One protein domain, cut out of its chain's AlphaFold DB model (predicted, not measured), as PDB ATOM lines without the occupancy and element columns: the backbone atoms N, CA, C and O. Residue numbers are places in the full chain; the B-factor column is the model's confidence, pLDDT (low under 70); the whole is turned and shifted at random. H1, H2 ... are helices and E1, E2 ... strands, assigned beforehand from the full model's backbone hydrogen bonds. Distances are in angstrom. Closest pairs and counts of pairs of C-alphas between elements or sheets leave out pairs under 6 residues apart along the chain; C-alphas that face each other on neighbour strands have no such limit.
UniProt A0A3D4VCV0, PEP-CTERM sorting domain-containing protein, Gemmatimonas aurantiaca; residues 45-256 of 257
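What this domain is: This is residues 45 to 256 of the 257 residues of the protein "PEP-CTERM sorting domain-containing protein" of Gemmatimonas aurantiaca (UniProt A0A3D4VCV0). Two strongly twisted antiparallel sheets, E2 E1 E4 E8 E6 and E3 E9 E5 E7, are stacked face to face as a sandwich, with long loops about it; beyond this body a single helix, H1, sticks out as a long arm, its residues 234 to 239 and 241 to 254 standing free. The 212 printed residues include nine named strands and one named helix, in the order E1 to E9, then H1. The class is mixed, helices and strands, with under half of the residues in named elements. The whole is loose, with a radius of gyration of the C-alphas of 20.9 A, and elongated, spanning 86 by 47 by 34 A, the arm making much of that length.

Where its parts are: Begin at Cys 45, and find C-alpha 50 at (20.709, -20.219, 44.589); there E1 starts, and it runs to residue 55, 17.3 A away. E2 follows at residues 63 to 67, and E3 at residues 92 to 96. Next look for E4, residues 114 to 124, the longest strand by residues: it runs 32.2 A from (31.691, -9.095, 41.964) to (4.353, -25.245, 36.502). E5, residues 128 to 136, measures 25.6 A; E6, residues 139 to 145, measures 19.0 A. After 49 residues with no named element you reach E7, residues 195 to 201, at 18.7 A, then E8, residues 206 to 215, at 28.8 A, and the short E9, residues 222 to 225. H1, residues 234 to 254, runs 30.4 A and ends with C-alpha 254 at (-35.518, 11.412, 37.967).

How they stand to each other: Start with the five-strand sheet, where E2 and E6 are the edge strands. E1 and E2 form a hairpin, with N 51 and O 66 at 2.8 A, within hydrogen-bond range. E1 and E4 are antiparallel at 157 degrees, with N 117 and O 52 at 2.7 A. E4 and E8 are antiparallel at 161 degrees; find N 116 and O 213 at 2.8 A. E8 and E6 are antiparallel at 171 degrees, with N 210 and O 144 at 2.8 A. Residues 45 to 46 also pair, antiparallel, with residues 122 to 123 of E4. Now turn to the other sheet, with edge strands E3 and E7. E3 and E9 are antiparallel, with N 95 and O 222 at 2.8 A; E9 and E5 are antiparallel, with N 135 and O 223 at 2.8 A; E5 and E7 are antiparallel, with N 130 and O 199 at 2.7 A. The parts of the two sheets that face each other are 10.4 A apart centre to centre, their best planes 25 degrees apart. Between the sheets, the closest C-alphas of E4 and E9 are those of Phe 118 and Leu 222, 7.7 A apart. E4 and E5 meet only through their link, as do E5 and E6. E3 and E4 are only just apart, their closest C-alphas at 8.2 A. H1 is not on either sheet, and every O i to N i+4 pair in it is within hydrogen-bond range.

The domain as a whole: The two C-alphas farthest apart, those of Gly 59 and Arg 256, are 85.9 A from each other. Without the stretches that stand free, the body has 189 residues and spans 48 by 44 by 33 A. The printed part has no cut. The links E2 to E3, E3 to E4 and E6 to E7 are long. The mean pLDDT of the printed part is 79.0, and 41 residues are under 70, among them residues 76 to 83, 163 to 175 and 226 to 234.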
ATOM      1  N   CYS A  45       5.495 -23.407  43.073       50.69
ATOM      2  CA  CYS A  45       6.437 -23.447  44.192       50.69
ATOM      3  C   CYS A  45       7.756 -22.773  43.803       50.69
ATOM      4  O   CYS A  45       8.247 -22.978  42.695       50.69
ATOM      5  N   ASP A  46       8.336 -21.995  44.719       54.50
ATOM      6  CA  ASP A  46       9.709 -21.495  44.589       54.50
ATOM      7  C   ASP A  46      10.674 -22.572  45.110       54.50
ATOM      8  O   ASP A  46      10.630 -22.931  46.292       54.50
ATOM      9  N   LEU A  47      11.478 -23.145  44.207       55.00
ATOM     10  CA  LEU A  47      12.153 -24.429  44.429       55.00
ATOM     11  C   LEU A  47      13.507 -24.343  45.118       55.00
ATOM     12  O   LEU A  47      13.927 -25.352  45.674       55.00
ATOM     13  N   ASN A  48      14.187 -23.203  45.053       77.69
ATOM     14  CA  ASN A  48      15.347 -22.823  45.858       77.69
ATOM     15  C   ASN A  48      16.103 -21.708  45.155       77.69
ATOM     16  O   ASN A  48      16.705 -21.953  44.110       77.69
ATOM     17  N   TRP A  49      16.135 -20.510  45.744       87.75
ATOM     18  CA  TRP A  49      17.055 -19.495  45.255       87.75
ATOM     19  C   TRP A  49      18.475 -19.941  45.558       87.75
ATOM     20  O   TRP A  49      18.845 -20.204  46.702       87.75
ATOM     21  N   THR A  50      19.276 -20.006  44.513       90.94
ATOM     22  CA  THR A  50      20.709 -20.219  44.589       90.94
ATOM     23  C   THR A  50      21.421 -18.948  44.182       90.94
ATOM     24  O   THR A  50      20.890 -18.132  43.428       90.94
ATOM     25  N   VAL A  51      22.624 -18.768  44.702       92.56
ATOM     26  CA  VAL A  51      23.510 -17.676  44.343       92.56
ATOM     27  C   VAL A  51      24.880 -18.239  43.999       92.56
ATOM     28  O   VAL A  51      25.434 -19.081  44.709       92.56
ATOM     29  N   GLN A  52      25.418 -17.772  42.883       93.38
ATOM     30  CA  GLN A  52      26.801 -17.971  42.471       93.38
ATOM     31  C   GLN A  52      27.436 -16.594  42.280       93.38
ATOM     32  O   GLN A  52      26.753 -15.676  41.837       93.38
ATOM     33  N   TRP A  53      28.724 -16.422  42.573       93.81
ATOM     34  CA  TRP A  53      29.397 -15.150  42.293       93.81
ATOM     35  C   TRP A  53      30.788 -15.317  41.708       93.81
ATOM     36  O   TRP A  53      31.484 -16.305  41.950       93.81
ATOM     37  N   PHE A  54      31.196 -14.295  40.966       92.62
ATOM     38  CA  PHE A  54      32.457 -14.240  40.246       92.62
ATOM     39  C   PHE A  54      33.160 -12.918  40.509       92.62
ATOM     40  O   PHE A  54      32.520 -11.869  40.499       92.62
ATOM     41  N   GLY A  55      34.474 -12.967  40.704       91.62
ATOM     42  CA  GLY A  55      35.312 -11.775  40.727       91.62
ATOM     43  C   GLY A  55      35.439 -11.158  39.332       91.62
ATOM     44  O   GLY A  55      35.800 -11.852  38.385       91.62
ATOM     45  N   LEU A  56      35.179  -9.859  39.198       88.50
ATOM     46  CA  LEU A  56      35.294  -9.123  37.931       88.50
ATOM     47  C   LEU A  56      36.725  -8.669  37.616       88.50
ATOM     48  O   LEU A  56      37.037  -8.340  36.472       88.50
ATOM     49  N   SER A  57      37.604  -8.641  38.618       81.44
ATOM     50  CA  SER A  57      39.017  -8.300  38.456       81.44
ATOM     51  C   SER A  57      39.925  -9.357  39.086       81.44
ATOM     52  O   SER A  57      39.541 -10.082  40.007       81.44
ATOM     53  N   GLY A  58      41.139  -9.480  38.541       66.88
ATOM     54  CA  GLY A  58      42.125 -10.456  38.995       66.88
ATOM     55  C   GLY A  58      42.510 -10.202  40.451       66.88
ATOM     56  O   GLY A  58      43.126  -9.187  40.756       66.88
ATOM     57  N   GLY A  59      42.140 -11.122  41.341       65.88
ATOM     58  CA  GLY A  59      42.404 -11.019  42.780       65.88
ATOM     59  C   GLY A  59      41.216 -11.409  43.658       65.88
ATOM     60  O   GLY A  59      41.414 -11.757  44.819       65.88
ATOM     61  N   PHE A  60      40.003 -11.420  43.107       73.00
ATOM     62  CA  PHE A  60      38.807 -11.868  43.816       73.00
ATOM     63  C   PHE A  60      38.516 -13.352  43.561       73.00
ATOM     64  O   PHE A  60      38.737 -13.868  42.465       73.00
ATOM     65  N   THR A  61      38.031 -14.053  44.587       80.94
ATOM     66  CA  THR A  61      37.678 -15.478  44.509       80.94
ATOM     67  C   THR A  61      36.226 -15.671  44.088       80.94
ATOM     68  O   THR A  61      35.338 -14.975  44.584       80.94
ATOM     69  N   ASN A  62      35.973 -16.678  43.255       82.75
ATOM     70  CA  ASN A  62      34.621 -17.084  42.877       82.75
ATOM     71  C   ASN A  62      33.999 -17.967  43.967       82.75
ATOM     72  O   ASN A  62      34.691 -18.779  44.586       82.75
ATOM     73  N   GLY A  63      32.691 -17.836  44.170       81.19
ATOM     74  CA  GLY A  63      31.896 -18.756  44.981       81.19
ATOM     75  C   GLY A  63      31.118 -19.700  44.082       81.19
ATOM     76  O   GLY A  63      30.511 -19.260  43.109       81.19
ATOM     77  N   GLY A  64      31.134 -20.998  44.393       81.56
ATOM     78  CA  GLY A  64      30.264 -21.968  43.726       81.56
ATOM     79  C   GLY A  64      28.790 -21.722  44.056       81.56
ATOM     80  O   GLY A  64      28.482 -21.090  45.067       81.56
ATOM     81  N   ALA A  65      27.886 -22.237  43.221       79.06
ATOM     82  CA  ALA A  65      26.452 -22.144  43.467       79.06
ATOM     83  C   ALA A  65      26.075 -22.822  44.796       79.06
ATOM     84  O   ALA A  65      26.431 -23.976  45.042       79.06
ATOM     85  N   HIS A  66      25.350 -22.106  45.647       85.12
ATOM     86  CA  HIS A  66      24.727 -22.625  46.866       85.12
ATOM     87  C   HIS A  66      23.451 -21.848  47.153       85.12
ATOM     88  O   HIS A  66      23.116 -20.907  46.439       85.12
ATOM     89  N   GLU A  67      22.723 -22.254  48.185       83.50
ATOM     90  CA  GLU A  67      21.487 -21.592  48.569       83.50
ATOM     91  C   GLU A  67      21.722 -20.125  48.957       83.50
ATOM     92  O   GLU A  67      22.596 -19.817  49.770       83.50
ATOM     93  N   ALA A  68      20.923 -19.224  48.387       85.88
ATOM     94  CA  ALA A  68      20.972 -17.811  48.717       85.88
ATOM     95  C   ALA A  68      20.520 -17.598  50.170       85.88
ATOM     96  O   ALA A  68      19.419 -17.981  50.578       85.88
ATOM     97  N   ALA A  69      21.381 -16.966  50.963       86.38
ATOM     98  CA  ALA A  69      21.101 -16.689  52.360       86.38
ATOM     99  C   ALA A  69      20.117 -15.523  52.484       86.38
ATOM    100  O   ALA A  69      20.253 -14.515  51.791       86.38
ATOM    101  N   ILE A  70      19.168 -15.620  53.420       85.56
ATOM    102  CA  ILE A  70      18.372 -14.453  53.819       85.56
ATOM    103  C   ILE A  70      19.305 -13.464  54.510       85.56
ATOM    104  O   ILE A  70      20.007 -13.815  55.463       85.56
ATOM    105  N   ILE A  71      19.266 -12.217  54.060       87.44
ATOM    106  CA  ILE A  71      19.995 -11.128  54.691       87.44
ATOM    107  C   ILE A  71      19.206 -10.716  55.933       87.44
ATOM    108  O   ILE A  71      18.127 -10.141  55.822       87.44
ATOM    109  N   THR A  72      19.696 -11.058  57.126       85.56
ATOM    110  CA  THR A  72      18.922 -10.906  58.375       85.56
ATOM    111  C   THR A  72      18.902  -9.475  58.887       85.56
ATOM    112  O   THR A  72      17.935  -9.059  59.515       85.56
ATOM    113  N   ASN A  73      19.966  -8.730  58.600       83.00
ATOM    114  CA  ASN A  73      20.110  -7.327  58.954       83.00
ATOM    115  C   ASN A  73      20.350  -6.549  57.661       83.00
ATOM    116  O   ASN A  73      21.491  -6.149  57.412       83.00
ATOM    117  N   PRO A  74      19.323  -6.398  56.796       80.94
ATOM    118  CA  PRO A  74      19.455  -5.508  55.652       80.94
ATOM    119  C   PRO A  74      19.892  -4.142  56.200       80.94
ATOM    120  O   PRO A  74      19.390  -3.775  57.264       80.94
ATOM    121  N   PRO A  75      20.841  -3.430  55.567       74.69
ATOM    122  CA  PRO A  75      21.351  -2.143  56.038       74.69
ATOM    123  C   PRO A  75      20.224  -1.127  56.263       74.69
ATOM    124  O   PRO A  75      19.874  -0.326  55.400       74.69
ATOM    125  N   SER A  76      19.624  -1.180  57.448       68.25
ATOM    126  CA  SER A  76      18.485  -0.376  57.848       68.25
ATOM    127  C   SER A  76      18.989   0.619  58.882       68.25
ATOM    128  O   SER A  76      18.997   0.348  60.083       68.25
ATOM    129  N   GLY A  77      19.482   1.765  58.422       50.00
ATOM    130  CA  GLY A  77      19.890   2.847  59.316       50.00
ATOM    131  C   GLY A  77      20.461   4.037  58.549       50.00
ATOM    132  O   GLY A  77      21.425   3.878  57.817       50.00
ATOM    133  N   GLY A  78      19.940   5.257  58.662       38.97
ATOM    134  CA  GLY A  78      18.805   5.740  59.444       38.97
ATOM    135  C   GLY A  78      18.472   7.182  59.038       38.97
ATOM    136  O   GLY A  78      19.376   7.986  58.834       38.97
ATOM    137  N   GLY A  79      17.172   7.485  58.917       47.69
ATOM    138  CA  GLY A  79      16.627   8.766  58.431       47.69
ATOM    139  C   GLY A  79      16.738   8.919  56.910       47.69
ATOM    140  O   GLY A  79      17.794   8.661  56.358       47.69
ATOM    141  N   ALA A  80      15.660   9.287  56.210       50.22
ATOM    142  CA  ALA A  80      15.656   9.397  54.747       50.22
ATOM    143  C   ALA A  80      16.416   8.295  53.939       50.22
ATOM    144  O   ALA A  80      17.068   8.623  52.957       50.22
ATOM    145  N   ALA A  81      16.408   6.981  54.194       47.06
ATOM    146  CA  ALA A  81      16.388   6.125  55.386       47.06
ATOM    147  C   ALA A  81      17.073   4.798  55.013       47.06
ATOM    148  O   ALA A  81      16.548   3.746  55.329       47.06
ATOM    149  N   GLY A  82      18.227   4.834  54.336       59.31
ATOM    150  CA  GLY A  82      18.890   3.632  53.805       59.31
ATOM    151  C   GLY A  82      18.105   3.005  52.638       59.31
ATOM    152  O   GLY A  82      16.879   3.005  52.651       59.31
ATOM    153  N   PRO A  83      18.766   2.498  51.589       64.06
ATOM    154  CA  PRO A  83      18.032   2.152  50.379       64.06
ATOM    155  C   PRO A  83      17.246   0.849  50.407       64.06
ATOM    156  O   PRO A  83      16.518   0.529  49.470       64.06
ATOM    157  N   TRP A  84      17.410   0.073  51.471       80.44
ATOM    158  CA  TRP A  84      16.868  -1.266  51.532       80.44
ATOM    159  C   TRP A  84      15.502  -1.236  52.186       80.44
ATOM    160  O   TRP A  84      15.358  -0.856  53.348       80.44
ATOM    161  N   ALA A  85      14.500  -1.709  51.449       80.19
ATOM    162  CA  ALA A  85      13.202  -1.990  52.033       80.19
ATOM    163  C   ALA A  85      13.361  -2.988  53.194       80.19
ATOM    164  O   ALA A  85      14.185  -3.907  53.101       80.19
ATOM    165  N   PRO A  86      12.590  -2.858  54.284       83.75
ATOM    166  CA  PRO A  86      12.637  -3.833  55.361       83.75
ATOM    167  C   PRO A  86      12.205  -5.212  54.851       83.75
ATOM    168  O   PRO A  86      11.331  -5.332  53.986       83.75
ATOM    169  N   ASN A  87      12.786  -6.262  55.430       83.00
ATOM    170  CA  ASN A  87      12.260  -7.610  55.260       83.00
ATOM    171  C   ASN A  87      10.882  -7.696  55.925       83.00
ATOM    172  O   ASN A  87      10.734  -7.370  57.102       83.00
ATOM    173  N   ILE A  88       9.896  -8.194  55.187       80.44
ATOM    174  CA  ILE A  88       8.551  -8.478  55.685       80.44
ATOM    175  C   ILE A  88       8.306  -9.972  55.442       80.44
ATOM    176  O   ILE A  88       8.084 -10.370  54.296       80.44
ATOM    177  N   PRO A  89       8.385 -10.825  56.482       77.75
ATOM    178  CA  PRO A  89       8.190 -12.265  56.337       77.75
ATOM    179  C   PRO A  89       6.902 -12.614  55.578       77.75
ATOM    180  O   PRO A  89       5.837 -12.083  55.882       77.75
ATOM    181  N   GLY A  90       7.016 -13.495  54.579       71.62
ATOM    182  CA  GLY A  90       5.901 -13.906  53.714       71.62
ATOM    183  C   GLY A  90       5.467 -12.881  52.657       71.62
ATOM    184  O   GLY A  90       4.539 -13.164  51.908       71.62
ATOM    185  N   VAL A  91       6.110 -11.711  52.591       75.75
ATOM    186  CA  VAL A  91       5.793 -10.652  51.618       75.75
ATOM    187  C   VAL A  91       7.014 -10.298  50.776       75.75
ATOM    188  O   VAL A  91       6.947 -10.376  49.554       75.75
ATOM    189  N   GLN A  92       8.130  -9.926  51.410       82.62
ATOM    190  CA  GLN A  92       9.378  -9.589  50.722       82.62
ATOM    191  C   GLN A  92      10.598  -9.851  51.606       82.62
ATOM    192  O   GLN A  92      10.579  -9.563  52.807       82.62
ATOM    193  N   GLN A  93      11.669 -10.384  51.024       86.75
ATOM    194  CA  GLN A  93      12.918 -10.662  51.730       86.75
ATOM    195  C   GLN A  93      14.127 -10.430  50.827       86.75
ATOM    196  O   GLN A  93      14.140 -10.822  49.660       86.75
ATOM    197  N   TRP A  94      15.161  -9.819  51.394       89.19
ATOM    198  CA  TRP A  94      16.472  -9.732  50.777       89.19
ATOM    199  C   TRP A  94      17.200 -11.070  50.876       89.19
ATOM    200  O   TRP A  94      17.318 -11.654  51.959       89.19
ATOM    201  N   ILE A  95      17.728 -11.516  49.744       91.12
ATOM    202  CA  ILE A  95      18.607 -12.675  49.633       91.12
ATOM    203  C   ILE A  95      19.969 -12.247  49.085       91.12
ATOM    204  O   ILE A  95      20.071 -11.300  48.306       91.12
ATOM    205  N   GLY A  96      21.024 -12.945  49.492       91.31
ATOM    206  CA  GLY A  96      22.394 -12.634  49.101       91.31
ATOM    207  C   GLY A  96      23.327 -13.833  49.199       91.31
ATOM    208  O   GLY A  96      22.930 -14.934  49.577       91.31
ATOM    209  N   ALA A  97      24.600 -13.593  48.888       89.25
ATOM    210  CA  ALA A  97      25.678 -14.574  49.029       89.25
ATOM    211  C   ALA A  97      25.966 -14.975  50.489       89.25
ATOM    212  O   ALA A  97      26.504 -16.045  50.752       89.25
ATOM    213  N   ALA A  98      25.622 -14.115  51.447       86.56
ATOM    214  CA  ALA A  98      25.796 -14.356  52.872       86.56
ATOM    215  C   ALA A  98      24.698 -13.638  53.666       86.56
ATOM    216  O   ALA A  98      24.146 -12.635  53.215       86.56
ATOM    217  N   ASN A  99      24.422 -14.107  54.884       83.56
ATOM    218  CA  ASN A  99      23.406 -13.520  55.769       83.56
ATOM    219  C   ASN A  99      23.691 -12.058  56.175       83.56
ATOM    220  O   ASN A  99      22.768 -11.319  56.509       83.56
ATOM    221  N   GLY A 100      24.957 -11.638  56.141       83.00
ATOM    222  CA  GLY A 100      25.382 -10.257  56.370       83.00
ATOM    223  C   GLY A 100      25.437  -9.398  55.107       83.00
ATOM    224  O   GLY A 100      25.856  -8.252  55.201       83.00
ATOM    225  N   ALA A 101      25.067  -9.938  53.938       79.50
ATOM    226  CA  ALA A 101      25.219  -9.283  52.635       79.50
ATOM    227  C   ALA A 101      26.668  -8.874  52.304       79.50
ATOM    228  O   ALA A 101      26.894  -7.936  51.544       79.50
ATOM    229  N   THR A 102      27.661  -9.536  52.901       83.56
ATOM    230  CA  THR A 102      29.074  -9.170  52.767       83.56
ATOM    231  C   THR A 102      29.920 -10.392  52.437       83.56
ATOM    232  O   THR A 102      29.823 -11.418  53.115       83.56
ATOM    233  N   LEU A 103      30.768 -10.278  51.416       86.06
ATOM    234  CA  LEU A 103      31.759 -11.292  51.056       86.06
ATOM    235  C   LEU A 103      33.088 -11.092  51.816       86.06
ATOM    236  O   LEU A 103      33.384  -9.981  52.263       86.06
ATOM    237  N   PRO A 104      33.934 -12.137  51.952       76.50
ATOM    238  CA  PRO A 104      35.189 -12.060  52.711       76.50
ATOM    239  C   PRO A 104      36.184 -11.001  52.223       76.50
ATOM    240  O   PRO A 104      36.932 -10.455  53.029       76.50
ATOM    241  N   VAL A 105      36.205 -10.705  50.921       78.50
ATOM    242  CA  VAL A 105      37.053  -9.656  50.340       78.50
ATOM    243  C   VAL A 105      36.142  -8.553  49.817       78.50
ATOM    244  O   VAL A 105      35.844  -8.484  48.629       78.50
ATOM    245  N   ASN A 106      35.639  -7.728  50.726       79.44
ATOM    246  CA  ASN A 106      34.784  -6.593  50.408       79.44
ATOM    247  C   ASN A 106      35.585  -5.288  50.443       79.44
ATOM    248  O   ASN A 106      36.530  -5.146  51.221       79.44
ATOM    249  N   THR A 107      35.235  -4.344  49.572       79.38
ATOM    250  CA  THR A 107      35.914  -3.039  49.504       79.38
ATOM    251  C   THR A 107      35.019  -1.888  49.941       79.38
ATOM    252  O   THR A 107      35.557  -0.854  50.334       79.38
ATOM    253  N   GLY A 108      33.686  -2.034  49.861       82.31
ATOM    254  CA  GLY A 108      32.726  -0.979  50.217       82.31
ATOM    255  C   GLY A 108      32.955   0.339  49.465       82.31
ATOM    256  O   GLY A 108      32.655   1.414  49.983       82.31
ATOM    257  N   ASN A 109      33.592   0.277  48.293       84.62
ATOM    258  CA  ASN A 109      34.044   1.438  47.531       84.62
ATOM    259  C   ASN A 109      33.086   1.806  46.388       84.62
ATOM    260  O   ASN A 109      33.404   2.704  45.608       84.62
ATOM    261  N   GLY A 110      31.952   1.109  46.262       81.56
ATOM    262  CA  GLY A 110      30.968   1.314  45.201       81.56
ATOM    263  C   GLY A 110      31.449   0.911  43.804       81.56
ATOM    264  O   GLY A 110      30.790   1.242  42.819       81.56
ATOM    265  N   VAL A 111      32.595   0.230  43.690       86.75
ATOM    266  CA  VAL A 111      33.109  -0.300  42.420       86.75
ATOM    267  C   VAL A 111      32.693  -1.759  42.296       86.75
ATOM    268  O   VAL A 111      32.999  -2.557  43.176       86.75
ATOM    269  N   SER A 112      32.056  -2.118  41.179       89.81
ATOM    270  CA  SER A 112      31.696  -3.501  40.866       89.81
ATOM    271  C   SER A 112      32.937  -4.401  40.861       89.81
ATOM    272  O   SER A 112      33.740  -4.379  39.927       89.81
ATOM    273  N   ASN A 113      33.088  -5.200  41.913       91.44
ATOM    274  CA  ASN A 113      34.156  -6.185  42.077       91.44
ATOM    275  C   ASN A 113      33.650  -7.608  41.879       91.44
ATOM    276  O   ASN A 113      34.435  -8.496  41.548       91.44
ATOM    277  N   TYR A 114      32.348  -7.809  42.058       92.75
ATOM    278  CA  TYR A 114      31.691  -9.095  41.964       92.75
ATOM    279  C   TYR A 114      30.491  -9.021  41.041       92.75
ATOM    280  O   TYR A 114      29.761  -8.032  41.032       92.75
ATOM    281  N   ARG A 115      30.259 -10.115  40.319       93.56
ATOM    282  CA  ARG A 115      28.993 -10.399  39.655       93.56
ATOM    283  C   ARG A 115      28.330 -11.578  40.335       93.56
ATOM    284  O   ARG A 115      28.929 -12.647  40.428       93.56
ATOM    285  N   TYR A 116      27.097 -11.382  40.766       94.25
ATOM    286  CA  TYR A 116      26.249 -12.368  41.413       94.25
ATOM    287  C   TYR A 116      25.197 -12.849  40.431       94.25
ATOM    288  O   TYR A 116      24.561 -12.038  39.764       94.25
ATOM    289  N   PHE A 117      24.982 -14.154  40.388       94.19
ATOM    290  CA  PHE A 117      23.916 -14.803  39.651       94.19
ATOM    291  C   PHE A 117      22.970 -15.459  40.641       94.19
ATOM    292  O   PHE A 117      23.316 -16.463  41.261       94.19
ATOM    293  N   PHE A 118      21.783 -14.886  40.779       93.88
ATOM    294  CA  PHE A 118      20.687 -15.454  41.544       93.88
ATOM    295  C   PHE A 118      19.837 -16.301  40.609       93.88
ATOM    296  O   PHE A 118      19.331 -15.783  39.612       93.88
ATOM    297  N   GLN A 119      19.684 -17.586  40.910       92.88
ATOM    298  CA  GLN A 119      18.881 -18.499  40.106       92.88
ATOM    299  C   GLN A 119      17.803 -19.167  40.939       92.88
ATOM    300  O   GLN A 119      18.081 -19.644  42.035       92.88
ATOM    301  N   THR A 120      16.603 -19.277  40.388       90.12
ATOM    302  CA  THR A 120      15.578 -20.195  40.891       90.12
ATOM    303  C   THR A 120      14.975 -20.964  39.720       90.12
ATOM    304  O   THR A 120      15.054 -20.535  38.567       90.12
ATOM    305  N   THR A 121      14.407 -22.128  40.004       85.94
ATOM    306  CA  THR A 121      13.692 -22.934  39.013       85.94
ATOM    307  C   THR A 121      12.215 -22.914  39.355       85.94
ATOM    308  O   THR A 121      11.846 -23.106  40.513       85.94
ATOM    309  N   PHE A 122      11.376 -22.708  38.348       76.12
ATOM    310  CA  PHE A 122       9.935 -22.869  38.464       76.12
ATOM    311  C   PHE A 122       9.513 -24.128  37.729       76.12
ATOM    312  O   PHE A 122       9.917 -24.350  36.586       76.12
ATOM    313  N   GLU A 123       8.653 -24.901  38.376       73.06
ATOM    314  CA  GLU A 123       7.896 -25.970  37.745       73.06
ATOM    315  C   GLU A 123       6.418 -25.571  37.783       73.06
ATOM    316  O   GLU A 123       5.851 -25.339  38.855       73.06
ATOM    317  N   GLN A 124       5.796 -25.443  36.610       66.38
ATOM    318  CA  GLN A 124       4.353 -25.245  36.502       66.38
ATOM    319  C   GLN A 124       3.670 -26.532  36.047       66.38
ATOM    320  O   GLN A 124       4.013 -27.113  35.019       66.38
ATOM    321  N   LEU A 125       2.633 -26.941  36.781       71.06
ATOM    322  CA  LEU A 125       1.791 -28.086  36.409       71.06
ATOM    323  C   LEU A 125       0.840 -27.765  35.245       71.06
ATOM    324  O   LEU A 125       0.381 -28.663  34.543       71.06
ATOM    325  N   VAL A 126       0.527 -26.484  35.053       72.31
ATOM    326  CA  VAL A 126      -0.354 -25.962  34.003       72.31
ATOM    327  C   VAL A 126       0.280 -24.713  33.411       72.31
ATOM    328  O   VAL A 126       0.820 -23.915  34.165       72.31
ATOM    329  N   SER A 127       0.211 -24.530  32.090       81.00
ATOM    330  CA  SER A 127       0.778 -23.341  31.456       81.00
ATOM    331  C   SER A 127       0.068 -22.094  31.966       81.00
ATOM    332  O   SER A 127      -1.167 -22.051  31.986       81.00
ATOM    333  N   GLY A 128       0.824 -21.067  32.329       78.06
ATOM    334  CA  GLY A 128       0.262 -19.851  32.894       78.06
ATOM    335  C   GLY A 128       1.279 -18.732  33.043       78.06
ATOM    336  O   GLY A 128       2.457 -18.874  32.721       78.06
ATOM    337  N   VAL A 129       0.800 -17.591  33.529       76.88
ATOM    338  CA  VAL A 129       1.655 -16.459  33.893       76.88
ATOM    339  C   VAL A 129       2.052 -16.599  35.362       76.88
ATOM    340  O   VAL A 129       1.202 -16.804  36.223       76.88
ATOM    341  N   VAL A 130       3.349 -16.509  35.636       74.06
ATOM    342  CA  VAL A 130       3.935 -16.338  36.965       74.06
ATOM    343  C   VAL A 130       4.224 -14.856  37.142       74.06
ATOM    344  O   VAL A 130       5.082 -14.311  36.447       74.06
ATOM    345  N   ASP A 131       3.537 -14.220  38.086       78.62
ATOM    346  CA  ASP A 131       3.838 -12.850  38.488       78.62
ATOM    347  C   ASP A 131       4.710 -12.842  39.742       78.62
ATOM    348  O   ASP A 131       4.441 -13.573  40.696       78.62
ATOM    349  N   PHE A 132       5.727 -11.986  39.772       75.19
ATOM    350  CA  PHE A 132       6.612 -11.844  40.925       75.19
ATOM    351  C   PHE A 132       7.190 -10.438  41.059       75.19
ATOM    352  O   PHE A 132       7.314  -9.710  40.078       75.19
ATOM    353  N   GLY A 133       7.508 -10.036  42.288       82.62
ATOM    354  CA  GLY A 133       8.129  -8.752  42.597       82.62
ATOM    355  C   GLY A 133       9.635  -8.912  42.779       82.62
ATOM    356  O   GLY A 133      10.073  -9.804  43.507       82.62
ATOM    357  N   ILE A 134      10.431  -8.045  42.152       86.44
ATOM    358  CA  ILE A 134      11.886  -8.064  42.314       86.44
ATOM    359  C   ILE A 134      12.491  -6.682  42.524       86.44
ATOM    360  O   ILE A 134      12.142  -5.726  41.838       86.44
ATOM    361  N   GLY A 135      13.434  -6.583  43.446       87.38
ATOM    362  CA  GLY A 135      14.289  -5.421  43.651       87.38
ATOM    363  C   GLY A 135      15.747  -5.849  43.783       87.38
ATOM    364  O   GLY A 135      16.054  -7.034  43.881       87.38
ATOM    365  N   TRP A 136      16.664  -4.892  43.760       89.12
ATOM    366  CA  TRP A 136      18.100  -5.134  43.894       89.12
ATOM    367  C   TRP A 136      18.778  -3.876  44.448       89.12
ATOM    368  O   TRP A 136      18.222  -2.787  44.306       89.12
ATOM    369  N   ASP A 137      19.944  -4.001  45.087       83.25
ATOM    370  CA  ASP A 137      20.687  -2.829  45.593       83.25
ATOM    371  C   ASP A 137      21.605  -2.230  44.522       83.25
ATOM    372  O   ASP A 137      21.491  -1.056  44.176       83.25
ATOM    373  N   ASN A 138      22.484  -3.048  43.943       85.31
ATOM    374  CA  ASN A 138      23.571  -2.562  43.094       85.31
ATOM    375  C   ASN A 138      23.224  -2.585  41.599       85.31
ATOM    376  O   ASN A 138      22.116  -2.230  41.206       85.31
ATOM    377  N   GLN A 139      24.168  -2.906  40.721       87.19
ATOM    378  CA  GLN A 139      23.968  -2.744  39.285       87.19
ATOM    379  C   GLN A 139      23.279  -3.971  38.703       87.19
ATOM    380  O   GLN A 139      23.850  -5.058  38.713       87.19
ATOM    381  N   LEU A 140      22.071  -3.820  38.157       87.25
ATOM    382  CA  LEU A 140      21.445  -4.914  37.417       87.25
ATOM    383  C   LEU A 140      22.209  -5.137  36.111       87.25
ATOM    384  O   LEU A 140      22.223  -4.278  35.229       87.25
ATOM    385  N   VAL A 141      22.813  -6.313  35.980       88.44
ATOM    386  CA  VAL A 141      23.433  -6.753  34.730       88.44
ATOM    387  C   VAL A 141      22.379  -7.327  33.809       88.44
ATOM    388  O   VAL A 141      22.432  -7.041  32.624       88.44
ATOM    389  N   GLY A 142      21.421  -8.110  34.317       86.56
ATOM    390  CA  GLY A 142      20.336  -8.639  33.493       86.56
ATOM    391  C   GLY A 142      19.425  -9.648  34.182       86.56
ATOM    392  O   GLY A 142      19.656 -10.043  35.322       86.56
ATOM    393  N   ALA A 143      18.384 -10.057  33.457       88.56
ATOM    394  CA  ALA A 143      17.404 -11.048  33.886       88.56
ATOM    395  C   ALA A 143      16.994 -11.939  32.705       88.56
ATOM    396  O   ALA A 143      16.630 -11.424  31.642       88.56
ATOM    397  N   TRP A 144      17.027 -13.258  32.882       90.69
ATOM    398  CA  TRP A 144      16.791 -14.227  31.809       90.69
ATOM    399  C   TRP A 144      15.986 -15.433  32.271       90.69
ATOM    400  O   TRP A 144      16.049 -15.826  33.434       90.69
ATOM    401  N   VAL A 145      15.308 -16.065  31.316       89.75
ATOM    402  CA  VAL A 145      14.725 -17.402  31.460       89.75
ATOM    403  C   VAL A 145      15.497 -18.395  30.599       89.75
ATOM    404  O   VAL A 145      15.752 -18.136  29.421       89.75
ATOM    405  N   GLY A 146      15.863 -19.534  31.180       90.19
ATOM    406  CA  GLY A 146      16.753 -20.523  30.574       90.19
ATOM    407  C   GLY A 146      18.209 -20.055  30.578       90.19
ATOM    408  O   GLY A 146      18.606 -19.274  31.433       90.19
ATOM    409  N   GLY A 147      19.003 -20.518  29.608       91.31
ATOM    410  CA  GLY A 147      20.421 -20.156  29.485       91.31
ATOM    411  C   GLY A 147      21.331 -20.857  30.496       91.31
ATOM    412  O   GLY A 147      20.917 -21.784  31.190       91.31
ATOM    413  N   ALA A 148      22.599 -20.447  30.527       93.25
ATOM    414  CA  ALA A 148      23.603 -21.007  31.423       93.25
ATOM    415  C   ALA A 148      24.624 -19.953  31.866       93.25
ATOM    416  O   ALA A 148      25.057 -19.109  31.073       93.25
ATOM    417  N   ILE A 149      25.032 -20.060  33.131       92.12
ATOM    418  CA  ILE A 149      26.183 -19.346  33.686       92.12
ATOM    419  C   ILE A 149      27.451 -20.056  33.210       92.12
ATOM    420  O   ILE A 149      27.574 -21.276  33.326       92.12
ATOM    421  N   GLN A 150      28.393 -19.290  32.678       92.69
ATOM    422  CA  GLN A 150      29.679 -19.786  32.212       92.69
ATOM    423  C   GLN A 150      30.733 -19.719  33.323       92.69
ATOM    424  O   GLN A 150      30.621 -18.954  34.281       92.69
ATOM    425  N   GLY A 151      31.795 -20.519  33.194       86.94
ATOM    426  CA  GLY A 151      32.872 -20.582  34.194       86.94
ATOM    427  C   GLY A 151      33.670 -19.281  34.361       86.94
ATOM    428  O   GLY A 151      34.394 -19.134  35.342       86.94
ATOM    429  N   ASP A 152      33.524 -18.338  33.429       85.81
ATOM    430  CA  ASP A 152      34.142 -17.010  33.441       85.81
ATOM    431  C   ASP A 152      33.238 -15.919  34.046       85.81
ATOM    432  O   ASP A 152      33.587 -14.740  34.014       85.81
ATOM    433  N   GLY A 153      32.070 -16.284  34.583       85.19
ATOM    434  CA  GLY A 153      31.111 -15.324  35.125       85.19
ATOM    435  C   GLY A 153      30.352 -14.543  34.055       85.19
ATOM    436  O   GLY A 153      29.791 -13.482  34.346       85.19
ATOM    437  N   THR A 154      30.319 -15.028  32.814       89.19
ATOM    438  CA  THR A 154      29.390 -14.548  31.786       89.19
ATOM    439  C   THR A 154      28.115 -15.389  31.760       89.19
ATOM    440  O   THR A 154      28.042 -16.481  32.325       89.19
ATOM    441  N   PHE A 155      27.079 -14.859  31.115       90.25
ATOM    442  CA  PHE A 155      25.830 -15.570  30.886       90.25
ATOM    443  C   PHE A 155      25.617 -15.753  29.389       90.25
ATOM    444  O   PHE A 155      25.807 -14.813  28.615       90.25
ATOM    445  N   SER A 156      25.214 -16.953  28.975       92.88
ATOM    446  CA  SER A 156      24.973 -17.258  27.565       92.88
ATOM    447  C   SER A 156      23.650 -17.984  27.358       92.88
ATOM    448  O   SER A 156      23.307 -18.894  28.119       92.88
ATOM    449  N   GLY A 157      22.969 -17.660  26.262       89.88
ATOM    450  CA  GLY A 157      21.664 -18.228  25.939       89.88
ATOM    451  C   GLY A 157      20.534 -17.591  26.749       89.88
ATOM    452  O   GLY A 157      20.683 -16.498  27.288       89.88
ATOM    453  N   GLY A 158      19.393 -18.280  26.798       88.94
ATOM    454  CA  GLY A 158      18.190 -17.815  27.484       88.94
ATOM    455  C   GLY A 158      17.444 -16.692  26.756       88.94
ATOM    456  O   GLY A 158      17.912 -16.112  25.775       88.94
ATOM    457  N   THR A 159      16.247 -16.392  27.244       88.44
ATOM    458  CA  THR A 159      15.409 -15.287  26.774       88.44
ATOM    459  C   THR A 159      15.441 -14.172  27.808       88.44
ATOM    460  O   THR A 159      15.137 -14.406  28.974       88.44
ATOM    461  N   SER A 160      15.819 -12.959  27.396       86.31
ATOM    462  CA  SER A 160      15.817 -11.797  28.293       86.31
ATOM    463  C   SER A 160      14.388 -11.432  28.701       86.31
ATOM    464  O   SER A 160      13.523 -11.267  27.840       86.31
ATOM    465  N   LEU A 161      14.159 -11.278  30.006       78.31
ATOM    466  CA  LEU A 161      12.867 -10.872  30.577       78.31
ATOM    467  C   LEU A 161      12.592  -9.379  30.485       78.31
ATOM    468  O   LEU A 161      11.473  -8.933  30.718       78.31
ATOM    469  N   LEU A 162      13.616  -8.601  30.157       72.06
ATOM    470  CA  LEU A 162      13.548  -7.153  30.136       72.06
ATOM    471  C   LEU A 162      13.819  -6.625  28.715       72.06
ATOM    472  O   LEU A 162      14.794  -5.891  28.504       72.06
ATOM    473  N   PRO A 163      12.994  -6.994  27.710       50.12
ATOM    474  CA  PRO A 163      13.160  -6.510  26.347       50.12
ATOM    475  C   PRO A 163      12.874  -5.002  26.314       50.12
ATOM    476  O   PRO A 163      11.730  -4.565  26.343       50.12
ATOM    477  N   GLY A 164      13.933  -4.190  26.305       45.78
ATOM    478  CA  GLY A 164      13.854  -2.722  26.321       45.78
ATOM    479  C   GLY A 164      14.565  -2.063  27.504       45.78
ATOM    480  O   GLY A 164      15.010  -0.925  27.383       45.78
ATOM    481  N   VAL A 165      14.817  -2.797  28.592       47.75
ATOM    482  CA  VAL A 165      15.684  -2.352  29.708       47.75
ATOM    483  C   VAL A 165      17.148  -2.685  29.404       47.75
ATOM    484  O   VAL A 165      17.930  -2.958  30.303       47.75
ATOM    485  N   GLY A 166      17.482  -2.726  28.107       37.00
ATOM    486  CA  GLY A 166      18.625  -3.424  27.538       37.00
ATOM    487  C   GLY A 166      19.874  -3.360  28.406       37.00
ATOM    488  O   GLY A 166      20.288  -2.300  28.863       37.00
ATOM    489  N   ILE A 167      20.508  -4.509  28.558       41.75
ATOM    490  CA  ILE A 167      21.917  -4.612  28.907       41.75
ATOM    491  C   ILE A 167      22.654  -3.890  27.767       41.75
ATOM    492  O   ILE A 167      22.747  -4.416  26.660       41.75
ATOM    493  N   GLY A 168      23.005  -2.616  27.979       38.22
ATOM    494  CA  GLY A 168      23.486  -1.689  26.938       38.22
ATOM    495  C   GLY A 168      22.519  -0.566  26.519       38.22
ATOM    496  O   GLY A 168      22.902   0.301  25.737       38.22
ATOM    497  N   SER A 169      21.297  -0.512  27.057       44.00
ATOM    498  CA  SER A 169      20.501   0.718  27.065       44.00
ATOM    499  C   SER A 169      21.192   1.710  28.008       44.00
ATOM    500  O   SER A 169      21.428   1.371  29.175       44.00
ATOM    501  N   PRO A 170      21.509   2.938  27.557       42.66
ATOM    502  CA  PRO A 170      22.214   3.934  28.368       42.66
ATOM    503  C   PRO A 170      21.443   4.361  29.631       42.66
ATOM    504  O   PRO A 170      21.974   5.109  30.446       42.66
ATOM    505  N   TYR A 171      20.202   3.898  29.805       46.19
ATOM    506  CA  TYR A 171      19.347   4.260  30.928       46.19
ATOM    507  C   TYR A 171      19.534   3.410  32.196       46.19
ATOM    508  O   TYR A 171      19.083   3.851  33.249       46.19
ATOM    509  N   GLN A 172      20.159   2.222  32.142       52.97
ATOM    510  CA  GLN A 172      20.121   1.263  33.273       52.97
ATOM    511  C   GLN A 172      21.458   0.563  33.575       52.97
ATOM    512  O   GLN A 172      21.701   0.179  34.717       52.97
ATOM    513  N   SER A 173      22.362   0.432  32.595       51.09
ATOM    514  CA  SER A 173      23.701  -0.120  32.846       51.09
ATOM    515  C   SER A 173      24.464   0.783  33.817       51.09
ATOM    516  O   SER A 173      24.640   1.973  33.553       51.09
ATOM    517  N   GLY A 174      24.941   0.222  34.924       59.38
ATOM    518  CA  GLY A 174      25.728   0.968  35.905       59.38
ATOM    519  C   GLY A 174      24.913   1.687  36.984       59.38
ATOM    520  O   GLY A 174      25.467   2.505  37.719       59.38
ATOM    521  N   LYS A 175      23.601   1.438  37.070       66.19
ATOM    522  CA  LYS A 175      22.732   2.082  38.055       66.19
ATOM    523  C   LYS A 175      22.285   1.115  39.140       66.19
ATOM    524  O   LYS A 175      21.886  -0.010  38.851       66.19
ATOM    525  N   SER A 176      22.331   1.615  40.367       70.06
ATOM    526  CA  SER A 176      21.776   0.989  41.558       70.06
ATOM    527  C   SER A 176      20.266   0.757  41.391       70.06
ATOM    528  O   SER A 176      19.593   1.475  40.637       70.06
ATOM    529  N   GLY A 177      19.725  -0.251  42.067       69.31
ATOM    530  CA  GLY A 177      18.301  -0.565  42.029       69.31
ATOM    531  C   GLY A 177      17.438   0.364  42.881       69.31
ATOM    532  O   GLY A 177      17.738   1.545  43.056       69.31
ATOM    533  N   PHE A 178      16.290  -0.148  43.319       71.31
ATOM    534  CA  PHE A 178      15.192   0.630  43.901       71.31
ATOM    535  C   PHE A 178      15.552   1.355  45.206       71.31
ATOM    536  O   PHE A 178      16.510   1.016  45.890       71.31
ATOM    537  N   CYS A 179      14.721   2.344  45.559       64.12
ATOM    538  CA  CYS A 179      14.706   3.016  46.869       64.12
ATOM    539  C   CYS A 179      16.016   3.704  47.270       64.12
ATOM    540  O   CYS A 179      16.251   4.060  48.421       64.12
ATOM    541  N   ARG A 180      16.823   4.005  46.256       66.31
ATOM    542  CA  ARG A 180      17.980   4.882  46.306       66.31
ATOM    543  C   ARG A 180      17.658   6.223  45.681       66.31
ATOM    544  O   ARG A 180      16.970   6.288  44.665       66.31
ATOM    545  N   ALA A 181      18.239   7.290  46.222       63.97
ATOM    546  CA  ALA A 181      18.212   8.594  45.562       63.97
ATOM    547  C   ALA A 181      18.901   8.554  44.178       63.97
ATOM    548  O   ALA A 181      18.542   9.327  43.294       63.97
ATOM    549  N   ASP A 182      19.865   7.643  43.983       67.25
ATOM    550  CA  ASP A 182      20.567   7.373  42.721       67.25
ATOM    551  C   ASP A 182      19.997   6.187  41.915       67.25
ATOM    552  O   ASP A 182      20.550   5.842  40.866       67.25
ATOM    553  N   GLY A 183      18.911   5.572  42.393       70.44
ATOM    554  CA  GLY A 183      18.290   4.402  41.777       70.44
ATOM    555  C   GLY A 183      17.540   4.725  40.487       70.44
ATOM    556  O   GLY A 183      17.076   5.849  40.283       70.44
ATOM    557  N   VAL A 184      17.378   3.735  39.603       71.94
ATOM    558  CA  VAL A 184      16.644   3.950  38.335       71.94
ATOM    559  C   VAL A 184      15.136   4.113  38.537       71.94
ATOM    560  O   VAL A 184      14.435   4.646  37.677       71.94
ATOM    561  N   PHE A 185      14.639   3.683  39.691       73.25
ATOM    562  CA  PHE A 185      13.224   3.649  40.001       73.25
ATOM    563  C   PHE A 185      12.953   4.387  41.316       73.25
ATOM    564  O   PHE A 185      13.269   3.865  42.392       73.25
ATOM    565  N   PRO A 186      12.391   5.607  41.255       70.31
ATOM    566  CA  PRO A 186      12.137   6.400  42.445       70.31
ATOM    567  C   PRO A 186      11.024   5.775  43.293       70.31
ATOM    568  O   PRO A 186      10.022   5.287  42.765       70.31
ATOM    569  N   GLU A 187      11.164   5.873  44.615       71.81
ATOM    570  CA  GLU A 187      10.206   5.362  45.612       71.81
ATOM    571  C   GLU A 187       8.762   5.818  45.334       71.81
ATOM    572  O   GLU A 187       7.822   5.042  45.470       71.81
ATOM    573  N   ALA A 188       8.576   7.045  44.833       73.12
ATOM    574  CA  ALA A 188       7.259   7.588  44.494       73.12
ATOM    575  C   ALA A 188       6.486   6.765  43.441       73.12
ATOM    576  O   ALA A 188       5.258   6.801  43.421       73.12
ATOM    577  N   GLN A 189       7.187   6.051  42.556       73.38
ATOM    578  CA  GLN A 189       6.585   5.171  41.546       73.38
ATOM    579  C   GLN A 189       6.579   3.701  41.988       73.38
ATOM    580  O   GLN A 189       5.791   2.910  41.475       73.38
ATOM    581  N   HIS A 190       7.435   3.345  42.950       76.38
ATOM    582  CA  HIS A 190       7.656   1.980  43.422       76.38
ATOM    583  C   HIS A 190       7.743   1.953  44.956       76.38
ATOM    584  O   HIS A 190       8.825   1.744  45.506       76.38
ATOM    585  N   PRO A 191       6.614   2.142  45.663       74.00
ATOM    586  CA  PRO A 191       6.603   2.338  47.117       74.00
ATOM    587  C   PRO A 191       7.092   1.118  47.911       74.00
ATOM    588  O   PRO A 191       7.498   1.252  49.058       74.00
ATOM    589  N   ASN A 192       7.082  -0.067  47.296       74.38
ATOM    590  CA  ASN A 192       7.533  -1.314  47.917       74.38
ATOM    591  C   ASN A 192       8.930  -1.738  47.437       74.38
ATOM    592  O   ASN A 192       9.364  -2.849  47.719       74.38
ATOM    593  N   CYS A 193       9.628  -0.879  46.685       77.88
ATOM    594  CA  CYS A 193      10.972  -1.140  46.159       77.88
ATOM    595  C   CYS A 193      11.083  -2.397  45.274       77.88
ATOM    596  O   CYS A 193      12.162  -2.977  45.150       77.88
ATOM    597  N   VAL A 194       9.973  -2.820  44.658       79.88
ATOM    598  CA  VAL A 194       9.909  -3.984  43.767       79.88
ATOM    599  C   VAL A 194       9.337  -3.612  42.398       79.88
ATOM    600  O   VAL A 194       8.406  -2.807  42.273       79.88
ATOM    601  N   LEU A 195       9.888  -4.236  41.361       81.06
ATOM    602  CA  LEU A 195       9.358  -4.310  40.009       81.06
ATOM    603  C   LEU A 195       8.494  -5.559  39.884       81.06
ATOM    604  O   LEU A 195       8.981  -6.664  40.103       81.06
ATOM    605  N   ASN A 196       7.240  -5.391  39.479       81.19
ATOM    606  CA  ASN A 196       6.417  -6.529  39.100       81.19
ATOM    607  C   ASN A 196       6.865  -7.038  37.723       81.19
ATOM    608  O   ASN A 196       6.889  -6.278  36.752       81.19
ATOM    609  N   LEU A 197       7.206  -8.318  37.653       78.50
ATOM    610  CA  LEU A 197       7.536  -9.045  36.438       78.50
ATOM    611  C   LEU A 197       6.505 -10.148  36.217       78.50
ATOM    612  O   LEU A 197       6.058 -10.780  37.170       78.50
ATOM    613  N   SER A 198       6.169 -10.378  34.950       80.88
ATOM    614  CA  SER A 198       5.241 -11.418  34.512       80.88
ATOM    615  C   SER A 198       5.958 -12.326  33.524       80.88
ATOM    616  O   SER A 198       6.449 -11.864  32.492       80.88
ATOM    617  N   LEU A 199       6.018 -13.617  33.827       79.62
ATOM    618  CA  LEU A 199       6.633 -14.631  32.977       79.62
ATOM    619  C   LEU A 199       5.597 -15.687  32.608       79.62
ATOM    620  O   LEU A 199       5.042 -16.340  33.481       79.62
ATOM    621  N   PHE A 200       5.374 -15.907  31.317       81.31
ATOM    622  CA  PHE A 200       4.626 -17.074  30.865       81.31
ATOM    623  C   PHE A 200       5.510 -18.329  30.916       81.31
ATOM    624  O   PHE A 200       6.574 -18.353  30.296       81.31
ATOM    625  N   VAL A 201       5.068 -19.365  31.628       76.25
ATOM    626  CA  VAL A 201       5.742 -20.667  31.736       76.25
ATOM    627  C   VAL A 201       4.810 -21.734  31.168       76.25
ATOM    628  O   VAL A 201       3.608 -21.717  31.439       76.25
ATOM    629  N   ASN A 202       5.325 -22.655  30.350       79.88
ATOM    630  CA  ASN A 202       4.513 -23.774  29.874       79.88
ATOM    631  C   ASN A 202       4.441 -24.890  30.923       79.88
ATOM    632  O   ASN A 202       5.377 -25.113  31.688       79.88
ATOM    633  N   ALA A 203       3.337 -25.640  30.917       77.75
ATOM    634  CA  ALA A 203       3.178 -26.835  31.735       77.75
ATOM    635  C   ALA A 203       4.324 -27.831  31.493       77.75
ATOM    636  O   ALA A 203       4.621 -28.168  30.345       77.75
ATOM    637  N   GLY A 204       4.914 -28.345  32.572       75.06
ATOM    638  CA  GLY A 204       5.969 -29.361  32.523       75.06
ATOM    639  C   GLY A 204       7.341 -28.853  32.069       75.06
ATOM    640  O   GLY A 204       8.264 -29.656  31.945       75.06
ATOM    641  N   GLU A 205       7.504 -27.548  31.824       79.12
ATOM    642  CA  GLU A 205       8.817 -26.945  31.599       79.12
ATOM    643  C   GLU A 205       9.447 -26.515  32.929       79.12
ATOM    644  O   GLU A 205       8.827 -25.818  33.732       79.12
ATOM    645  N   ASN A 206      10.715 -26.886  33.129       80.25
ATOM    646  CA  ASN A 206      11.548 -26.317  34.183       80.25
ATOM    647  C   ASN A 206      12.130 -24.996  33.681       80.25
ATOM    648  O   ASN A 206      13.146 -24.973  32.979       80.25
ATOM    649  N   ALA A 207      11.473 -23.891  34.021       84.12
ATOM    650  CA  ALA A 207      11.961 -22.563  33.687       84.12
ATOM    651  C   ALA A 207      12.984 -22.120  34.738       84.12
ATOM    652  O   ALA A 207      12.636 -21.872  35.891       84.12
ATOM    653  N   VAL A 208      14.253 -22.007  34.341       90.06
ATOM    654  CA  VAL A 208      15.299 -21.434  35.199       90.06
ATOM    655  C   VAL A 208      15.297 -19.927  35.023       90.06
ATOM    656  O   VAL A 208      15.606 -19.423  33.946       90.06
ATOM    657  N   LEU A 209      14.966 -19.204  36.078       90.19
ATOM    658  CA  LEU A 209      15.054 -17.756  36.128       90.19
ATOM    659  C   LEU A 209      16.410 -17.358  36.687       90.19
ATOM    660  O   LEU A 209      16.791 -17.825  37.754       90.19
ATOM    661  N   THR A 210      17.122 -16.490  35.977       92.31
ATOM    662  CA  THR A 210      18.436 -15.989  36.381       92.31
ATOM    663  C   THR A 210      18.423 -14.470  36.451       92.31
ATOM    664  O   THR A 210      18.088 -13.823  35.461       92.31
ATOM    665  N   PHE A 211      18.855 -13.904  37.575       91.56
ATOM    666  CA  PHE A 211      19.194 -12.489  37.723       91.56
ATOM    667  C   PHE A 211      20.689 -12.342  37.917       91.56
ATOM    668  O   PHE A 211      21.266 -12.997  38.780       91.56
ATOM    669  N   ALA A 212      21.304 -11.458  37.142       92.44
ATOM    670  CA  ALA A 212      22.683 -11.062  37.348       92.44
ATOM    671  C   ALA A 212      22.730  -9.640  37.895       92.44
ATOM    672  O   ALA A 212      22.197  -8.724  37.266       92.44
ATOM    673  N   ILE A 213      23.395  -9.454  39.031       92.06
ATOM    674  CA  ILE A 213      23.709  -8.135  39.581       92.06
ATOM    675  C   ILE A 213      25.213  -8.014  39.801       92.06
ATOM    676  O   ILE A 213      25.902  -9.009  40.004       92.06
ATOM    677  N   GLU A 214      25.723  -6.798  39.776       91.88
ATOM    678  CA  GLU A 214      27.105  -6.474  40.092       91.88
ATOM    679  C   GLU A 214      27.180  -5.543  41.280       91.88
ATOM    680  O   GLU A 214      26.385  -4.611  41.375       91.88
ATOM    681  N   GLY A 215      28.168  -5.764  42.138       90.44
ATOM    682  CA  GLY A 215      28.448  -4.882  43.260       90.44
ATOM    683  C   GLY A 215      29.823  -5.120  43.863       90.44
ATOM    684  O   GLY A 215      30.678  -5.783  43.266       90.44
ATOM    685  N   ASP A 216      30.087  -4.496  45.001       89.31
ATOM    686  CA  ASP A 216      31.444  -4.301  45.522       89.31
ATOM    687  C   ASP A 216      31.858  -5.309  46.610       89.31
ATOM    688  O   ASP A 216      32.980  -5.251  47.128       89.31
ATOM    689  N   GLY A 217      30.986  -6.269  46.924       88.00
ATOM    690  CA  GLY A 217      31.177  -7.252  47.987       88.00
ATOM    691  C   GLY A 217      30.537  -6.845  49.311       88.00
ATOM    692  O   GLY A 217      30.567  -7.647  50.248       88.00
ATOM    693  N   THR A 218      29.987  -5.634  49.409       87.06
ATOM    694  CA  THR A 218      29.310  -5.082  50.581       87.06
ATOM    695  C   THR A 218      27.877  -4.739  50.207       87.06
ATOM    696  O   THR A 218      27.632  -4.050  49.227       87.06
ATOM    697  N   THR A 219      26.926  -5.205  51.017       85.12
ATOM    698  CA  THR A 219      25.495  -4.960  50.811       85.12
ATOM    699  C   THR A 219      25.067  -5.363  49.403       85.12
ATOM    700  O   THR A 219      24.529  -4.579  48.640       85.12
ATOM    701  N   ASP A 220      25.343  -6.612  49.036       87.81
ATOM    702  CA  ASP A 220      24.935  -7.171  47.749       87.81
ATOM    703  C   ASP A 220      23.743  -8.103  47.937       87.81
ATOM    704  O   ASP A 220      23.836  -9.126  48.624       87.81
ATOM    705  N   GLY A 221      22.612  -7.755  47.323       89.75
ATOM    706  CA  GLY A 221      21.402  -8.549  47.465       89.75
ATOM    707  C   GLY A 221      20.348  -8.319  46.393       89.75
ATOM    708  O   GLY A 221      20.316  -7.296  45.701       89.75
ATOM    709  N   LEU A 222      19.467  -9.310  46.305       91.31
ATOM    710  CA  LEU A 222      18.242  -9.308  45.523       91.31
ATOM    711  C   LEU A 222      17.060  -9.280  46.499       91.31
ATOM    712  O   LEU A 222      16.984 -10.110  47.403       91.31
ATOM    713  N   LEU A 223      16.143  -8.333  46.337       89.19
ATOM    714  CA  LEU A 223      14.879  -8.308  47.064       89.19
ATOM    715  C   LEU A 223      13.874  -9.143  46.283       89.19
ATOM    716  O   LEU A 223      13.505  -8.783  45.168       89.19
ATOM    717  N   VAL A 224      13.418 -10.244  46.863       87.56
ATOM    718  CA  VAL A 224      12.374 -11.083  46.269       87.56
ATOM    719  C   VAL A 224      11.088 -10.842  47.040       87.56
ATOM    720  O   VAL A 224      11.090 -10.898  48.271       87.56
ATOM    721  N   GLY A 225       9.992 -10.564  46.339       81.19
ATOM    722  CA  GLY A 225       8.701 -10.331  46.973       81.19
ATOM    723  C   GLY A 225       7.515 -10.797  46.142       81.19
ATOM    724  O   GLY A 225       7.623 -11.093  44.951       81.19
ATOM    725  N   SER A 226       6.350 -10.857  46.781       69.75
ATOM    726  CA  SER A 226       5.087 -11.070  46.079       69.75
ATOM    727  C   SER A 226       4.832  -9.911  45.122       69.75
ATOM    728  O   SER A 226       4.951  -8.746  45.517       69.75
ATOM    729  N   SER A 227       4.440 -10.215  43.883       63.56
ATOM    730  CA  SER A 227       3.891  -9.174  43.024       63.56
ATOM    731  C   SER A 227       2.617  -8.647  43.674       63.56
ATOM    732  O   SER A 227       1.708  -9.397  44.040       63.56
ATOM    733  N   TYR A 228       2.535  -7.331  43.827       56.97
ATOM    734  CA  TYR A 228       1.256  -6.705  44.120       56.97
ATOM    735  C   TYR A 228       0.528  -6.599  42.794       56.97
ATOM    736  O   TYR A 228       0.569  -5.567  42.122       56.97
ATOM    737  N   SER A 229      -0.132  -7.679  42.394       51.09
ATOM    738  CA  SER A 229      -1.280  -7.503  41.530       51.09
ATOM    739  C   SER A 229      -2.309  -6.811  42.403       51.09
ATOM    740  O   SER A 229      -2.919  -7.417  43.286       51.09
ATOM    741  N   THR A 230      -2.458  -5.500  42.214       44.91
ATOM    742  CA  THR A 230      -3.633  -4.779  42.686       44.91
ATOM    743  C   THR A 230      -4.821  -5.284  41.873       44.91
ATOM    744  O   THR A 230      -5.417  -4.532  41.104       44.91
ATOM    745  N   VAL A 231      -5.151  -6.574  41.994       51.06
ATOM    746  CA  VAL A 231      -6.503  -7.033  41.739       51.06
ATOM    747  C   VAL A 231      -7.326  -6.153  42.663       51.06
ATOM    748  O   VAL A 231      -7.090  -6.188  43.877       51.06
ATOM    749  N   PRO A 232      -8.203  -5.290  42.122       51.72
ATOM    750  CA  PRO A 232      -9.107  -4.532  42.956       51.72
ATOM    751  C   PRO A 232      -9.745  -5.546  43.885       51.72
ATOM    752  O   PRO A 232     -10.298  -6.543  43.414       51.72
ATOM    753  N   GLU A 233      -9.574  -5.353  45.192       52.22
ATOM    754  CA  GLU A 233     -10.110  -6.301  46.156       52.22
ATOM    755  C   GLU A 233     -11.568  -6.609  45.779       52.22
ATOM    756  O   GLU A 233     -12.254  -5.729  45.243       52.22
ATOM    757  N   PRO A 234     -12.098  -7.813  46.042       64.31
ATOM    758  CA  PRO A 234     -13.503  -8.109  45.766       64.31
ATOM    759  C   PRO A 234     -14.455  -7.020  46.302       64.31
ATOM    760  O   PRO A 234     -15.489  -6.736  45.700       64.31
ATOM    761  N   SER A 235     -14.054  -6.342  47.385       72.62
ATOM    762  CA  SER A 235     -14.687  -5.147  47.948       72.62
ATOM    763  C   SER A 235     -14.704  -3.936  46.997       72.62
ATOM    764  O   SER A 235     -15.719  -3.251  46.923       72.62
ATOM    765  N   THR A 236     -13.641  -3.684  46.229       79.00
ATOM    766  CA  THR A 236     -13.545  -2.619  45.217       79.00
ATOM    767  C   THR A 236     -14.508  -2.867  44.063       79.00
ATOM    768  O   THR A 236     -15.250  -1.963  43.673       79.00
ATOM    769  N   TYR A 237     -14.572  -4.098  43.552       80.75
ATOM    770  CA  TYR A 237     -15.563  -4.456  42.535       80.75
ATOM    771  C   TYR A 237     -16.983  -4.376  43.090       80.75
ATOM    772  O   TYR A 237     -17.868  -3.821  42.436       80.75
ATOM    773  N   ALA A 238     -17.200  -4.858  44.315       84.44
ATOM    774  CA  ALA A 238     -18.485  -4.748  44.988       84.44
ATOM    775  C   ALA A 238     -18.900  -3.281  45.188       84.44
ATOM    776  O   ALA A 238     -20.054  -2.946  44.932       84.44
ATOM    777  N   LEU A 239     -17.978  -2.392  45.567       86.25
ATOM    778  CA  LEU A 239     -18.231  -0.958  45.723       86.25
ATOM    779  C   LEU A 239     -18.500  -0.268  44.389       86.25
ATOM    780  O   LEU A 239     -19.405   0.559  44.307       86.25
ATOM    781  N   MET A 240     -17.772  -0.625  43.334       92.38
ATOM    782  CA  MET A 240     -18.025  -0.114  41.989       92.38
ATOM    783  C   MET A 240     -19.414  -0.544  41.492       92.38
ATOM    784  O   MET A 240     -20.181   0.288  41.003       92.38
ATOM    785  N   ILE A 241     -19.769  -1.822  41.664       91.00
ATOM    786  CA  ILE A 241     -21.089  -2.360  41.308       91.00
ATOM    787  C   ILE A 241     -22.181  -1.701  42.156       91.00
ATOM    788  O   ILE A 241     -23.203  -1.279  41.614       91.00
ATOM    789  N   ALA A 242     -21.966  -1.557  43.464       93.88
ATOM    790  CA  ALA A 242     -22.896  -0.879  44.362       93.88
ATOM    791  C   ALA A 242     -23.086   0.593  43.965       93.88
ATOM    792  O   ALA A 242     -24.219   1.077  43.925       93.88
ATOM    793  N   GLY A 243     -22.006   1.288  43.594       95.00
ATOM    794  CA  GLY A 243     -22.040   2.657  43.082       95.00
ATOM    795  C   GLY A 243     -22.848   2.775  41.788       95.00
ATOM    796  O   GLY A 243     -23.727   3.633  41.680       95.00
ATOM    797  N   LEU A 244     -22.630   1.868  40.832       96.06
ATOM    798  CA  LEU A 244     -23.407   1.786  39.590       96.06
ATOM    799  C   LEU A 244     -24.892   1.494  39.850       96.06
ATOM    800  O   LEU A 244     -25.763   2.150  39.270       96.06
ATOM    801  N   ALA A 245     -25.198   0.562  40.753       94.50
ATOM    802  CA  ALA A 245     -26.568   0.231  41.136       94.50
ATOM    803  C   ALA A 245     -27.279   1.431  41.781       94.50
ATOM    804  O   ALA A 245     -28.411   1.757  41.409       94.50
ATOM    805  N   ALA A 246     -26.602   2.142  42.689       96.25
ATOM    806  CA  ALA A 246     -27.122   3.352  43.318       96.25
ATOM    807  C   ALA A 246     -27.421   4.446  42.279       96.25
ATOM    808  O   ALA A 246     -28.514   5.024  42.286       96.25
ATOM    809  N   MET A 247     -26.509   4.682  41.328       96.50
ATOM    810  CA  MET A 247     -26.735   5.639  40.238       96.50
ATOM    811  C   MET A 247     -27.916   5.241  39.340       96.50
ATOM    812  O   MET A 247     -28.722   6.099  38.971       96.50
ATOM    813  N   GLY A 248     -28.094   3.947  39.056       95.12
ATOM    814  CA  GLY A 248     -29.249   3.437  38.312       95.12
ATOM    815  C   GLY A 248     -30.589   3.715  39.009       95.12
ATOM    816  O   GLY A 248     -31.557   4.141  38.366       95.12
ATOM    817  N   VAL A 249     -30.648   3.550  40.335       95.75
ATOM    818  CA  VAL A 249     -31.845   3.864  41.139       95.75
ATOM    819  C   VAL A 249     -32.158   5.363  41.103       95.75
ATOM    820  O   VAL A 249     -33.317   5.747  40.903       95.75
ATOM    821  N   VAL A 250     -31.142   6.220  41.236       96.06
ATOM    822  CA  VAL A 250     -31.308   7.683  41.174       96.06
ATOM    823  C   VAL A 250     -31.788   8.130  39.789       96.06
ATOM    824  O   VAL A 250     -32.748   8.900  39.691       96.06
ATOM    825  N   ALA A 251     -31.198   7.600  38.714       96.19
ATOM    826  CA  ALA A 251     -31.604   7.903  37.343       96.19
ATOM    827  C   ALA A 251     -33.070   7.514  37.074       96.19
ATOM    828  O   ALA A 251     -33.811   8.263  36.431       96.19
ATOM    829  N   ARG A 252     -33.530   6.378  37.619       93.94
ATOM    830  CA  ARG A 252     -34.929   5.940  37.501       93.94
ATOM    831  C   ARG A 252     -35.903   6.862  38.233       93.94
ATOM    832  O   ARG A 252     -36.997   7.089  37.719       93.94
ATOM    833  N   ARG A 253     -35.534   7.393  39.408       94.88
ATOM    834  CA  ARG A 253     -36.379   8.354  40.145       94.88
ATOM    835  C   ARG A 253     -36.550   9.656  39.365       94.88
ATOM    836  O   ARG A 253     -37.667  10.146  39.278       94.88
ATOM    837  N   ARG A 254     -35.479  10.160  38.742       93.50
ATOM    838  CA  ARG A 254     -35.518  11.412  37.967       93.50
ATOM    839  C   ARG A 254     -36.396  11.359  36.721       93.50
ATOM    840  O   ARG A 254     -36.952  12.378  36.363       93.50
ATOM    841  N   ARG A 255     -36.558  10.202  36.074       91.81
ATOM    842  CA  ARG A 255     -37.449  10.077  34.900       91.81
ATOM    843  C   ARG A 255     -38.944  10.071  35.239       91.81
ATOM    844  O   ARG A 255     -39.761  10.046  34.327       91.81
ATOM    845  N   ARG A 256     -39.301   9.966  36.521       89.94
ATOM    846  CA  ARG A 256     -40.695   9.882  36.985       89.94
ATOM    847  C   ARG A 256     -41.199  11.173  37.631       89.94
ATOM    848  O   ARG A 256     -42.389  11.242  37.915       89.94
TER     849      ARG A 256